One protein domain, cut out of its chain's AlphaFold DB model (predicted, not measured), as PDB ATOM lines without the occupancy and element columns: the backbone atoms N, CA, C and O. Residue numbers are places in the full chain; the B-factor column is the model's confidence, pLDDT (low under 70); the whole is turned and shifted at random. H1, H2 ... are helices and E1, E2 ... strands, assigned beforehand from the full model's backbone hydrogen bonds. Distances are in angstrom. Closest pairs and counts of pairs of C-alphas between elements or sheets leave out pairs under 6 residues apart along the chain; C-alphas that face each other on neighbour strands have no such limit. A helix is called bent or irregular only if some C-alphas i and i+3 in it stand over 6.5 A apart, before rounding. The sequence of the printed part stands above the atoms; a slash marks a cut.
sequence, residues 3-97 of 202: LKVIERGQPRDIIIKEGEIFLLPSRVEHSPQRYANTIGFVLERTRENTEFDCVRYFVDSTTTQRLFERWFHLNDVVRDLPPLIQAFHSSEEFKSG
ATOM      1  N   LEU A   3     -15.221  49.320  11.690       98.44
ATOM      2  CA  LEU A   3     -14.600  48.737  10.510       98.44
ATOM      3  C   LEU A   3     -15.189  49.429   9.280       98.44
ATOM      4  O   LEU A   3     -16.344  49.192   8.928       98.44
ATOM      5  N   LYS A   4     -14.412  50.311   8.650       97.44
ATOM      6  CA  LYS A   4     -14.802  50.903   7.366       97.44
ATOM      7  C   LYS A   4     -14.613  49.851   6.288       97.44
ATOM      8  O   LYS A   4     -13.566  49.211   6.271       97.44
ATOM      9  N   VAL A   5     -15.588  49.665   5.413       96.88
ATOM     10  CA  VAL A   5     -15.544  48.668   4.339       96.88
ATOM     11  C   VAL A   5     -16.051  49.256   3.033       96.88
ATOM     12  O   VAL A   5     -16.822  50.216   3.045       96.88
ATOM     13  N   ILE A   6     -15.663  48.652   1.913       95.62
ATOM     14  CA  ILE A   6     -16.332  48.871   0.630       95.62
ATOM     15  C   ILE A   6     -17.306  47.717   0.390       95.62
ATOM     16  O   ILE A   6     -16.920  46.609   0.019       95.62
ATOM     17  N   GLU A   7     -18.592  47.971   0.613       95.44
ATOM     18  CA  GLU A   7     -19.670  47.016   0.383       95.44
ATOM     19  C   GLU A   7     -20.342  47.317  -0.957       95.44
ATOM     20  O   GLU A   7     -20.903  48.392  -1.159       95.44
ATOM     21  N   ARG A   8     -20.287  46.368  -1.902       93.69
ATOM     22  CA  ARG A   8     -20.877  46.523  -3.251       93.69
ATOM     23  C   ARG A   8     -20.449  47.823  -3.953       93.69
ATOM     24  O   ARG A   8     -21.247  48.466  -4.631       93.69
ATOM     25  N   GLY A   9     -19.181  48.196  -3.788       92.50
ATOM     26  CA  GLY A   9     -18.609  49.405  -4.381       92.50
ATOM     27  C   GLY A   9     -18.999  50.706  -3.675       92.50
ATOM     28  O   GLY A   9     -18.759  51.771  -4.238       92.50
ATOM     29  N   GLN A  10     -19.591  50.637  -2.479       93.88
ATOM     30  CA  GLN A  10     -19.978  51.793  -1.671       93.88
ATOM     31  C   GLN A  10     -19.304  51.749  -0.292       93.88
ATOM     32  O   GLN A  10     -19.264  50.681   0.327       93.88
ATOM     33  N   PRO A  11     -18.794  52.878   0.228       95.44
ATOM     34  CA  PRO A  11     -18.290  52.937   1.594       95.44
ATOM     35  C   PRO A  11     -19.403  52.653   2.613       95.44
ATOM     36  O   PRO A  11     -20.497  53.215   2.534       95.44
ATOM     37  N   ARG A  12     -19.115  51.810   3.603       95.75
ATOM     38  CA  ARG A  12     -19.991  51.537   4.748       95.75
ATOM     39  C   ARG A  12     -19.162  51.446   6.021       95.75
ATOM     40  O   ARG A  12     -18.106  50.821   6.044       95.75
ATOM     41  N   ASP A  13     -19.685  52.008   7.101       97.56
ATOM     42  CA  ASP A  13     -19.114  51.842   8.436       97.56
ATOM     43  C   ASP A  13     -19.836  50.693   9.159       97.56
ATOM     44  O   ASP A  13     -21.059  50.709   9.329       97.56
ATOM     45  N   ILE A  14     -19.085  49.679   9.592       98.25
ATOM     46  CA  ILE A  14     -19.575  48.596  10.453       98.25
ATOM     47  C   ILE A  14     -19.128  48.889  11.884       98.25
ATOM     48  O   ILE A  14     -17.940  48.860  12.202       98.25
ATOM     49  N   ILE A  15     -20.083  49.175  12.766       98.50
ATOM     50  CA  ILE A  15     -19.817  49.375  14.193       98.50
ATOM     51  C   ILE A  15     -19.763  48.000  14.856       98.50
ATOM     52  O   ILE A  15     -20.767  47.300  14.840       98.50
ATOM     53  N   ILE A  16     -18.614  47.651  15.440       98.56
ATOM     54  CA  ILE A  16     -18.415  46.417  16.215       98.56
ATOM     55  C   ILE A  16     -18.224  46.820  17.678       98.56
ATOM     56  O   ILE A  16     -17.228  47.475  18.026       98.56
ATOM     57  N   LYS A  17     -19.206  46.498  18.515       98.38
ATOM     58  CA  LYS A  17     -19.241  46.815  19.947       98.38
ATOM     59  C   LYS A  17     -18.542  45.737  20.774       98.38
ATOM     60  O   LYS A  17     -18.182  44.673  20.282       98.38
ATOM     61  N   GLU A  18     -18.335  46.035  22.051       97.69
ATOM     62  CA  GLU A  18     -17.884  45.041  23.024       97.69
ATOM     63  C   GLU A  18     -18.868  43.862  23.095       97.69
ATOM     64  O   GLU A  18     -20.082  44.052  23.019       97.69
ATOM     65  N   GLY A  19     -18.332  42.642  23.187       96.75
ATOM     66  CA  GLY A  19     -19.117  41.404  23.173       96.75
ATOM     67  C   GLY A  19     -19.660  41.000  21.797       96.75
ATOM     68  O   GLY A  19     -20.281  39.942  21.685       96.75
ATOM     69  N   GLU A  20     -19.437  41.796  20.746       98.50
ATOM     70  CA  GLU A  20     -19.819  41.432  19.383       98.50
ATOM     71  C   GLU A  20     -18.692  40.700  18.650       98.50
ATOM     72  O   GLU A  20     -17.515  41.047  18.760       98.50
ATOM     73  N   ILE A  21     -19.075  39.709  17.847       97.88
ATOM     74  CA  ILE A  21     -18.204  39.052  16.876       97.88
ATOM     75  C   ILE A  21     -18.626  39.427  15.457       97.88
ATOM     76  O   ILE A  21     -19.792  39.723  15.184       97.88
ATOM     77  N   PHE A  22     -17.671  39.405  14.534       98.19
ATOM     78  CA  PHE A  22     -17.914  39.669  13.125       98.19
ATOM     79  C   PHE A  22     -16.912  38.888  12.278       98.19
ATOM     80  O   PHE A  22     -15.719  38.896  12.582       98.19
ATOM     81  N   LEU A  23     -17.389  38.237  11.217       97.75
ATOM     82  CA  LEU A  23     -16.542  37.543  10.253       97.75
ATOM     83  C   LEU A  23     -16.590  38.270   8.911       97.75
ATOM     84  O   LEU A  23     -17.659  38.446   8.325       97.75
ATOM     85  N   LEU A  24     -15.423  38.696   8.431       96.62
ATOM     86  CA  LEU A  24     -15.289  39.383   7.153       96.62
ATOM     87  C   LEU A  24     -15.019  38.355   6.035       96.62
ATOM     88  O   LEU A  24     -14.048  37.604   6.134       96.62
ATOM     89  N   PRO A  25     -15.836  38.304   4.965       94.69
ATOM     90  CA  PRO A  25     -15.548  37.464   3.806       94.69
ATOM     91  C   PRO A  25     -14.247  37.863   3.095       94.69
ATOM     92  O   PRO A  25     -13.788  39.003   3.184       94.69
ATOM     93  N   SER A  26     -13.686  36.937   2.316       92.88
ATOM     94  CA  SER A  26     -12.480  37.198   1.527       92.88
ATOM     95  C   SER A  26     -12.685  38.310   0.490       92.88
ATOM     96  O   SER A  26     -13.778  38.490  -0.055       92.88
ATOM     97  N   ARG A  27     -11.595  39.029   0.180       93.25
ATOM     98  CA  ARG A  27     -11.538  40.087  -0.850       93.25
ATOM     99  C   ARG A  27     -12.512  41.251  -0.627       93.25
ATOM    100  O   ARG A  27     -12.968  41.873  -1.588       93.25
ATOM    101  N   VAL A  28     -12.805  41.557   0.636       94.44
ATOM    102  CA  VAL A  28     -13.506  42.780   1.037       94.44
ATOM    103  C   VAL A  28     -12.479  43.807   1.495       94.44
ATOM    104  O   VAL A  28     -11.702  43.561   2.418       94.44
ATOM    105  N   GLU A  29     -12.478  44.968   0.848       95.25
ATOM    106  CA  GLU A  29     -11.641  46.098   1.245       95.25
ATOM    107  C   GLU A  29     -12.118  46.626   2.597       95.25
ATOM    108  O   GLU A  29     -13.310  46.904   2.770       95.25
ATOM    109  N   HIS A  30     -11.203  46.750   3.556       96.25
ATOM    110  CA  HIS A  30     -11.540  47.116   4.923       96.25
ATOM    111  C   HIS A  30     -10.441  47.958   5.586       96.25
ATOM    112  O   HIS A  30      -9.261  47.832   5.273       96.25
ATOM    113  N   SER A  31     -10.836  48.834   6.511       97.06
ATOM    114  CA  SER A  31      -9.946  49.738   7.239       97.06
ATOM    115  C   SER A  31     -10.393  49.853   8.706       97.06
ATOM    116  O   SER A  31     -11.368  50.559   9.008       97.06
ATOM    117  N   PRO A  32      -9.736  49.135   9.638       97.56
ATOM    118  CA  PRO A  32     -10.130  49.099  11.044       97.56
ATOM    119  C   PRO A  32      -9.759  50.394  11.784       97.56
ATOM    120  O   PRO A  32      -8.607  50.813  11.793       97.56
ATOM    121  N   GLN A  33     -10.733  50.984  12.477       98.06
ATOM    122  CA  GLN A  33     -10.592  52.183  13.309       98.06
ATOM    123  C   GLN A  33     -10.790  51.809  14.781       98.06
ATOM    124  O   GLN A  33     -11.909  51.523  15.230       98.06
ATOM    125  N   ARG A  34      -9.689  51.768  15.538       97.62
ATOM    126  CA  ARG A  34      -9.677  51.416  16.965       97.62
ATOM    127  C   ARG A  34      -9.669  52.674  17.831       97.62
ATOM    128  O   ARG A  34      -9.103  53.692  17.449       97.62
ATOM    129  N   TYR A  35     -10.294  52.584  19.000       97.12
ATOM    130  CA  TYR A  35     -10.357  53.679  19.967       97.12
ATOM    131  C   TYR A  35      -9.455  53.390  21.165       97.12
ATOM    132  O   TYR A  35      -9.156  52.229  21.458       97.12
ATOM    133  N   ALA A  36      -9.024  54.444  21.857       97.44
ATOM    134  CA  ALA A  36      -8.224  54.317  23.071       97.44
ATOM    135  C   ALA A  36      -8.934  53.443  24.119       97.44
ATOM    136  O   ALA A  36     -10.160  53.456  24.212       97.44
ATOM    137  N   ASN A  37      -8.149  52.717  24.919       97.25
ATOM    138  CA  ASN A  37      -8.638  51.857  26.004       97.25
ATOM    139  C   ASN A  37      -9.590  50.740  25.532       97.25
ATOM    140  O   ASN A  37     -10.527  50.384  26.239       97.25
ATOM    141  N   THR A  38      -9.358  50.186  24.336       97.56
ATOM    142  CA  THR A  38     -10.102  49.028  23.816       97.56
ATOM    143  C   THR A  38      -9.156  47.895  23.429       97.56
ATOM    144  O   THR A  38      -8.047  48.136  22.950       97.56
ATOM    145  N   ILE A  39      -9.606  46.653  23.610       96.00
ATOM    146  CA  ILE A  39      -8.915  45.438  23.165       96.00
ATOM    147  C   ILE A  39      -9.861  44.705  22.214       96.00
ATOM    148  O   ILE A  39     -11.064  44.646  22.453       96.00
ATOM    149  N   GLY A  40      -9.331  44.172  21.115       95.94
ATOM    150  CA  GLY A  40     -10.123  43.388  20.172       95.94
ATOM    151  C   GLY A  40      -9.283  42.289  19.552       95.94
ATOM    152  O   GLY A  40      -8.182  42.571  19.076       95.94
ATOM    153  N   PHE A  41      -9.823  41.076  19.555       95.06
ATOM    154  CA  PHE A  41      -9.206  39.884  18.993       95.06
ATOM    155  C   PHE A  41      -9.433  39.817  17.477       95.06
ATOM    156  O   PHE A  41     -10.534  40.090  17.001       95.06
ATOM    157  N   VAL A  42      -8.388  39.482  16.722       96.50
ATOM    158  CA  VAL A  42      -8.447  39.265  15.270       96.50
ATOM    159  C   VAL A  42      -7.766  37.939  14.981       96.50
ATOM    160  O   VAL A  42      -6.660  37.704  15.462       96.50
ATOM    161  N   LEU A  43      -8.437  37.099  14.201       95.19
ATOM    162  CA  LEU A  43      -7.899  35.846  13.701       95.19
ATOM    163  C   LEU A  43      -7.921  35.878  12.176       95.19
ATOM    164  O   LEU A  43      -8.963  36.108  11.565       95.19
ATOM    165  N   GLU A  44      -6.767  35.610  11.586       94.56
ATOM    166  CA  GLU A  44      -6.576  35.399  10.157       94.56
ATOM    167  C   GLU A  44      -5.762  34.115   9.966       94.56
ATOM    168  O   GLU A  44      -5.213  33.585  10.932       94.56
ATOM    169  N   ARG A  45      -5.663  33.623   8.728       93.19
ATOM    170  CA  ARG A  45      -4.776  32.501   8.395       93.19
ATOM    171  C   ARG A  45      -3.554  32.958   7.613       93.19
ATOM    172  O   ARG A  45      -3.609  33.953   6.880       93.19
ATOM    173  N   THR A  46      -2.494  32.164   7.701       92.31
ATOM    174  CA  THR A  46      -1.335  32.268   6.813       92.31
ATOM    175  C   THR A  46      -1.781  32.201   5.352       92.31
ATOM    176  O   THR A  46      -2.694  31.446   4.998       92.31
ATOM    177  N   ARG A  47      -1.172  33.046   4.518       94.56
ATOM    178  CA  ARG A  47      -1.434  33.093   3.078       94.56
ATOM    179  C   ARG A  47      -0.745  31.931   2.377       94.56
ATOM    180  O   ARG A  47       0.387  31.588   2.709       94.56
ATOM    181  N   GLU A  48      -1.406  31.376   1.372       92.88
ATOM    182  CA  GLU A  48      -0.748  30.497   0.411       92.88
ATOM    183  C   GLU A  48       0.239  31.305  -0.447       92.88
ATOM    184  O   GLU A  48       0.107  32.519  -0.616       92.88
ATOM    185  N   ASN A  49       1.221  30.640  -1.056       90.88
ATOM    186  CA  ASN A  49       2.205  31.309  -1.928       90.88
ATOM    187  C   ASN A  49       1.579  31.957  -3.174       90.88
ATOM    188  O   ASN A  49       2.208  32.773  -3.845       90.88
ATOM    189  N   THR A  50       0.352  31.565  -3.510       93.25
ATOM    190  CA  THR A  50      -0.411  32.086  -4.643       93.25
ATOM    191  C   THR A  50      -1.325  33.242  -4.267       93.25
ATOM    192  O   THR A  50      -1.997  33.748  -5.161       93.25
ATOM    193  N   GLU A  51      -1.375  33.645  -2.993       94.75
ATOM    194  CA  GLU A  51      -2.262  34.685  -2.469       94.75
ATOM    195  C   GLU A  51      -1.518  35.994  -2.210       94.75
ATOM    196  O   GLU A  51      -0.414  36.007  -1.673       94.75
ATOM    197  N   PHE A  52      -2.148  37.111  -2.571       94.69
ATOM    198  CA  PHE A  52      -1.582  38.448  -2.407       94.69
ATOM    199  C   PHE A  52      -2.516  39.344  -1.598       94.69
ATOM    200  O   PHE A  52      -3.727  39.375  -1.832       94.69
ATOM    201  N   ASP A  53      -1.916  40.138  -0.720       95.88
ATOM    202  CA  ASP A  53      -2.569  41.212   0.011       95.88
ATOM    203  C   ASP A  53      -2.351  42.546  -0.717       95.88
ATOM    204  O   ASP A  53      -1.475  42.694  -1.580       95.88
ATOM    205  N   CYS A  54      -3.179  43.534  -0.379       95.50
ATOM    206  CA  CYS A  54      -3.137  44.857  -0.984       95.50
ATOM    207  C   CYS A  54      -3.312  45.948   0.069       95.50
ATOM    208  O   CYS A  54      -4.276  45.934   0.834       95.50
ATOM    209  N   VAL A  55      -2.415  46.934   0.055       96.19
ATOM    210  CA  VAL A  55      -2.651  48.230   0.702       96.19
ATOM    211  C   VAL A  55      -3.188  49.184  -0.344       96.19
ATOM    212  O   VAL A  55      -2.539  49.399  -1.368       96.19
ATOM    213  N   ARG A  56      -4.344  49.788  -0.072       95.56
ATOM    214  CA  ARG A  56      -5.014  50.713  -0.984       95.56
ATOM    215  C   ARG A  56      -5.485  51.960  -0.253       95.56
ATOM    216  O   ARG A  56      -6.055  51.873   0.830       95.56
ATOM    217  N   TYR A  57      -5.285  53.104  -0.894       96.75
ATOM    218  CA  TYR A  57      -5.854  54.382  -0.486       96.75
ATOM    219  C   TYR A  57      -6.848  54.855  -1.541       96.75
ATOM    220  O   TYR A  57      -6.678  54.580  -2.732       96.75
ATOM    221  N   PHE A  58      -7.871  55.572  -1.094       96.12
ATOM    222  CA  PHE A  58      -8.888  56.197  -1.936       96.12
ATOM    223  C   PHE A  58      -8.708  57.712  -1.926       96.12
ATOM    224  O   PHE A  58      -8.064  58.245  -1.022       96.12
ATOM    225  N   VAL A  59      -9.255  58.390  -2.937       95.31
ATOM    226  CA  VAL A  59      -9.156  59.855  -3.063       95.31
ATOM    227  C   VAL A  59      -9.768  60.555  -1.847       95.31
ATOM    228  O   VAL A  59      -9.179  61.490  -1.313       95.31
ATOM    229  N   ASP A  60     -10.911  60.064  -1.364       89.44
ATOM    230  CA  ASP A  60     -11.559  60.556  -0.150       89.44
ATOM    231  C   ASP A  60     -12.429  59.466   0.509       89.44
ATOM    232  O   ASP A  60     -12.503  58.330   0.040       89.44
ATOM    233  N   SER A  61     -13.080  59.796   1.629       85.25
ATOM    234  CA  SER A  61     -13.911  58.857   2.399       85.25
ATOM    235  C   SER A  61     -15.298  58.580   1.807       85.25
ATOM    236  O   SER A  61     -16.044  57.772   2.359       85.25
ATOM    237  N   THR A  62     -15.688  59.304   0.762       85.00
ATOM    238  CA  THR A  62     -17.013  59.246   0.124       85.00
ATOM    239  C   THR A  62     -16.988  58.537  -1.226       85.00
ATOM    240  O   THR A  62     -18.030  58.080  -1.691       85.00
ATOM    241  N   THR A  63     -15.811  58.400  -1.836       89.44
ATOM    242  CA  THR A  63     -15.623  57.755  -3.135       89.44
ATOM    243  C   THR A  63     -14.888  56.421  -3.018       89.44
ATOM    244  O   THR A  63     -14.167  56.148  -2.064       89.44
ATOM    245  N   THR A  64     -15.054  55.570  -4.032       92.50
ATOM    246  CA  THR A  64     -14.264  54.339  -4.222       92.50
ATOM    247  C   THR A  64     -13.203  54.494  -5.309       92.50
ATOM    248  O   THR A  64     -12.643  53.513  -5.805       92.50
ATOM    249  N   GLN A  65     -12.883  55.740  -5.674       94.56
ATOM    250  CA  GLN A  65     -11.818  56.037  -6.618       94.56
ATOM    251  C   GLN A  65     -10.463  55.750  -5.966       94.56
ATOM    252  O   GLN A  65     -10.078  56.394  -4.989       94.56
ATOM    253  N   ARG A  66      -9.741  54.768  -6.512       94.94
ATOM    254  CA  ARG A  66      -8.415  54.367  -6.029       94.94
ATOM    255  C   ARG A  66      -7.424  55.519  -6.243       94.94
ATOM    256  O   ARG A  66      -7.382  56.099  -7.326       94.94
ATOM    257  N   LEU A  67      -6.624  55.816  -5.224       97.12
ATOM    258  CA  LEU A  67      -5.569  56.834  -5.239       97.12
ATOM    259  C   LEU A  67      -4.178  56.206  -5.344       97.12
ATOM    260  O   LEU A  67      -3.328  56.691  -6.078       97.12
ATOM    261  N   PHE A  68      -3.948  55.117  -4.616       97.38
ATOM    262  CA  PHE A  68      -2.653  54.449  -4.531       97.38
ATOM    263  C   PHE A  68      -2.864  52.985  -4.162       97.38
ATOM    264  O   PHE A  68      -3.719  52.695  -3.322       97.38
ATOM    265  N   GLU A  69      -2.078  52.071  -4.733       96.38
ATOM    266  CA  GLU A  69      -2.080  50.674  -4.299       96.38
ATOM    267  C   GLU A  69      -0.697  50.018  -4.293       96.38
ATOM    268  O   GLU A  69       0.172  50.328  -5.112       96.38
ATOM    269  N   ARG A  70      -0.502  49.054  -3.392       96.56
ATOM    270  CA  ARG A  70       0.645  48.140  -3.395       96.56
ATOM    271  C   ARG A  70       0.164  46.725  -3.124       96.56
ATOM    272  O   ARG A  70      -0.424  46.468  -2.078       96.56
ATOM    273  N   TRP A  71       0.457  45.835  -4.064       96.00
ATOM    274  CA  TRP A  71       0.226  44.400  -3.951       96.00
ATOM    275  C   TRP A  71       1.499  43.702  -3.495       96.00
ATOM    276  O   TRP A  71       2.589  44.043  -3.961       96.00
ATOM    277  N   PHE A  72       1.365  42.748  -2.581       95.06
ATOM    278  CA  PHE A  72       2.503  42.078  -1.963       95.06
ATOM    279  C   PHE A  72       2.103  40.716  -1.391       95.06
ATOM    280  O   PHE A  72       0.926  40.441  -1.164       95.06
ATOM    281  N   HIS A  73       3.096  39.858  -1.171       95.38
ATOM    282  CA  HIS A  73       2.913  38.605  -0.443       95.38
ATOM    283  C   HIS A  73       3.123  38.874   1.050       95.38
ATOM    284  O   HIS A  73       4.205  39.309   1.456       95.38
ATOM    285  N   LEU A  74       2.069  38.698   1.846       95.56
ATOM    286  CA  LEU A  74       2.082  39.002   3.274       95.56
ATOM    287  C   LEU A  74       2.681  37.831   4.060       95.56
ATOM    288  O   LEU A  74       2.112  36.742   4.077       95.56
ATOM    289  N   ASN A  75       3.794  38.083   4.752       93.50
ATOM    290  CA  ASN A  75       4.449  37.095   5.611       93.50
ATOM    291  C   ASN A  75       4.357  37.487   7.090       93.50
ATOM    292  O   ASN A  75       4.088  36.646   7.941       93.50
ATOM    293  N   ASP A  76       4.566  38.767   7.398       94.06
ATOM    294  CA  ASP A  76       4.457  39.321   8.745       94.06
ATOM    295  C   ASP A  76       3.835  40.716   8.664       94.06
ATOM    296  O   ASP A  76       4.460  41.664   8.198       94.06
ATOM    297  N   VAL A  77       2.600  40.861   9.145       92.56
ATOM    298  CA  VAL A  77       1.860  42.130   9.072       92.56
ATOM    299  C   VAL A  77       2.530  43.268   9.842       92.56
ATOM    300  O   VAL A  77       2.450  44.420   9.418       92.56
ATOM    301  N   VAL A  78       3.224  42.971  10.943       93.31
ATOM    302  CA  VAL A  78       3.883  43.988  11.775       93.31
ATOM    303  C   VAL A  78       5.106  44.544  11.054       93.31
ATOM    304  O   VAL A  78       5.387  45.738  11.139       93.31
ATOM    305  N   ARG A  79       5.816  43.688  10.318       95.88
ATOM    306  CA  ARG A  79       7.016  44.061   9.567       95.88
ATOM    307  C   ARG A  79       6.704  44.609   8.173       95.88
ATOM    308  O   ARG A  79       7.320  45.586   7.755       95.88
ATOM    309  N   ASP A  80       5.787  43.974   7.453       96.19
ATOM    310  CA  ASP A  80       5.606  44.166   6.010       96.19
ATOM    311  C   ASP A  80       4.687  45.357   5.691       96.19
ATOM    312  O   ASP A  80       4.838  45.999   4.650       96.19
ATOM    313  N   LEU A  81       3.759  45.702   6.591       95.38
ATOM    314  CA  LEU A  81       2.791  46.778   6.365       95.38
ATOM    315  C   LEU A  81       3.378  48.202   6.504       95.38
ATOM    316  O   LEU A  81       3.088  49.041   5.641       95.38
ATOM    317  N   PRO A  82       4.203  48.528   7.525       96.94
ATOM    318  CA  PRO A  82       4.699  49.895   7.722       96.94
ATOM    319  C   PRO A  82       5.457  50.497   6.524       96.94
ATOM    320  O   PRO A  82       5.179  51.653   6.191       96.94
ATOM    321  N   PRO A  83       6.345  49.768   5.813       97.44
ATOM    322  CA  PRO A  83       7.016  50.303   4.626       97.44
ATOM    323  C   PRO A  83       6.048  50.713   3.505       97.44
ATOM    324  O   PRO A  83       6.282  51.708   2.819       97.44
ATOM    325  N   LEU A  84       4.940  49.985   3.326       97.25
ATOM    326  CA  LEU A  84       3.924  50.292   2.311       97.25
ATOM    327  C   LEU A  84       3.136  51.559   2.667       97.25
ATOM    328  O   LEU A  84       2.851  52.384   1.797       97.25
ATOM    329  N   ILE A  85       2.833  51.738   3.955       97.00
ATOM    330  CA  ILE A  85       2.207  52.953   4.487       97.00
ATOM    331  C   ILE A  85       3.146  54.154   4.313       97.00
ATOM    332  O   ILE A  85       2.731  55.203   3.816       97.00
ATOM    333  N   GLN A  86       4.429  54.001   4.651       97.75
ATOM    334  CA  GLN A  86       5.433  55.049   4.459       97.75
ATOM    335  C   GLN A  86       5.594  55.425   2.981       97.75
ATOM    336  O   GLN A  86       5.737  56.609   2.659       97.75
ATOM    337  N   ALA A  87       5.546  54.438   2.083       97.06
ATOM    338  CA  ALA A  87       5.612  54.668   0.646       97.06
ATOM    339  C   ALA A  87       4.456  55.550   0.157       97.06
ATOM    340  O   ALA A  87       4.705  56.441  -0.650       97.06
ATOM    341  N   PHE A  88       3.235  55.349   0.667       97.69
ATOM    342  CA  PHE A  88       2.105  56.233   0.377       97.69
ATOM    343  C   PHE A  88       2.336  57.645   0.924       97.69
ATOM    344  O   PHE A  88       2.295  58.604   0.164       97.69
ATOM    345  N   HIS A  89       2.663  57.795   2.210       97.69
ATOM    346  CA  HIS A  89       2.856  59.124   2.812       97.69
ATOM    347  C   HIS A  89       4.011  59.933   2.203       97.69
ATOM    348  O   HIS A  89       4.039  61.156   2.320       97.69
ATOM    349  N   SER A  90       4.957  59.264   1.544       97.44
ATOM    350  CA  SER A  90       6.077  59.905   0.844       97.44
ATOM    351  C   SER A  90       5.790  60.181  -0.637       97.44
ATOM    352  O   SER A  90       6.658  60.710  -1.333       97.44
ATOM    353  N   SER A  91       4.617  59.794  -1.144       97.50
ATOM    354  CA  SER A  91       4.295  59.837  -2.568       97.50
ATOM    355  C   SER A  91       3.677  61.171  -2.999       97.50
ATOM    356  O   SER A  91       3.199  61.963  -2.185       97.50
ATOM    357  N   GLU A  92       3.681  61.432  -4.308       97.38
ATOM    358  CA  GLU A  92       2.997  62.604  -4.871       97.38
ATOM    359  C   GLU A  92       1.475  62.453  -4.809       97.38
ATOM    360  O   GLU A  92       0.768  63.447  -4.674       97.38
ATOM    361  N   GLU A  93       0.955  61.224  -4.839       97.31
ATOM    362  CA  GLU A  93      -0.468  60.936  -4.651       97.31
ATOM    363  C   GLU A  93      -0.966  61.407  -3.281       97.31
ATOM    364  O   GLU A  93      -2.025  62.022  -3.204       97.31
ATOM    365  N   PHE A  94      -0.196  61.190  -2.206       97.00
ATOM    366  CA  PHE A  94      -0.556  61.702  -0.879       97.00
ATOM    367  C   PHE A  94      -0.554  63.235  -0.825       97.00
ATOM    368  O   PHE A  94      -1.414  63.828  -0.178       97.00
ATOM    369  N   LYS A  95       0.384  63.891  -1.524       96.50
ATOM    370  CA  LYS A  95       0.482  65.362  -1.558       96.50
ATOM    371  C   LYS A  95      -0.607  66.014  -2.407       96.50
ATOM    372  O   LYS A  95      -1.111  67.071  -2.046       96.50
ATOM    373  N   SER A  96      -0.909  65.424  -3.559       96.44
ATOM    374  CA  SER A  96      -1.792  66.011  -4.572       96.44
ATOM    375  C   SER A  96      -3.238  65.532  -4.474       96.44
ATOM    376  O   SER A  96      -4.125  66.207  -4.986       96.44
ATOM    377  N   GLY A  97      -3.482  64.370  -3.859       95.69
ATOM    378  CA  GLY A  97      -4.784  63.699  -3.876       95.69
ATOM    379  C   GLY A  97      -5.187  63.171  -5.257       95.69
ATOM    380  O   GLY A  97      -6.338  62.788  -5.454       95.69
TER     381      GLY A  97
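This is residues 3 to 97 of the 202 residues of the protein "Putative 3-hydroxyanthranilate 3,4-dioxygenase" of Dictyocaulus viviparus (UniProt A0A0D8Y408). Two small antiparallel parts make this model: a three-strand sheet, E2, E1 and E3, and a hairpin of E4 and E5 with helix H1 packed on it, short H2 following near the start of E5. Long loops, residues 16 to 29 and 34 to 52, swing between the strands. The printed part has 95 residues, ordered E1 E2 E3 E4 E5 H1 H2, mixed helix and strand, with under half of them in named elements. It is only just compact, close to loose, with a radius of gyration of the C-alphas of 14.6 A and spans of 42 by 34 by 30 A.

Look first at inner strand E1, residues 3 to 7. Its hairpin partner E2, residues 10 to 15, is antiparallel at 147 degrees; find N 5 and O 12 at 2.8 A. Edge strand E3, residues 30 to 33, is antiparallel to E1, with N 31 and O 4 at 2.8 A. E4, residues 53 to 58, is near E3; it forms a hairpin with E5, residues 66 to 72, with N 55 and O 70 at 3.0 A. The closest C-alphas of E4 and H1, residues 77 to 89, are Val 55 and Leu 84, 7.1 A. H1 and H2, residues 92 to 96, are close but not clearly touching: C-alphas 88 and 94 are 6.2 A apart. In H2 the O i to N i+4 pair is within hydrogen-bond range; in H1, 6 of 9 are.

Find C-alpha 3 at (-14.600, 48.737, 10.510), where E1 begins. E2 measures 16.0 A, E4 16.4 A, E5 16.9 A. H1, only just irregular with C-alphas 79 and 82 6.54 A apart, measures 18.1 A and begins with C-alpha 77 at (1.860, 42.130, 9.072). H2 ends at (-1.792, 66.011, -4.572).

The farthest C-alphas, Gly 19 and Glu 92, are 41.5 A apart. The printed part has no cut. The links E2 to E3 and E3 to E4 are long. No printed residue is under 70 in pLDDT.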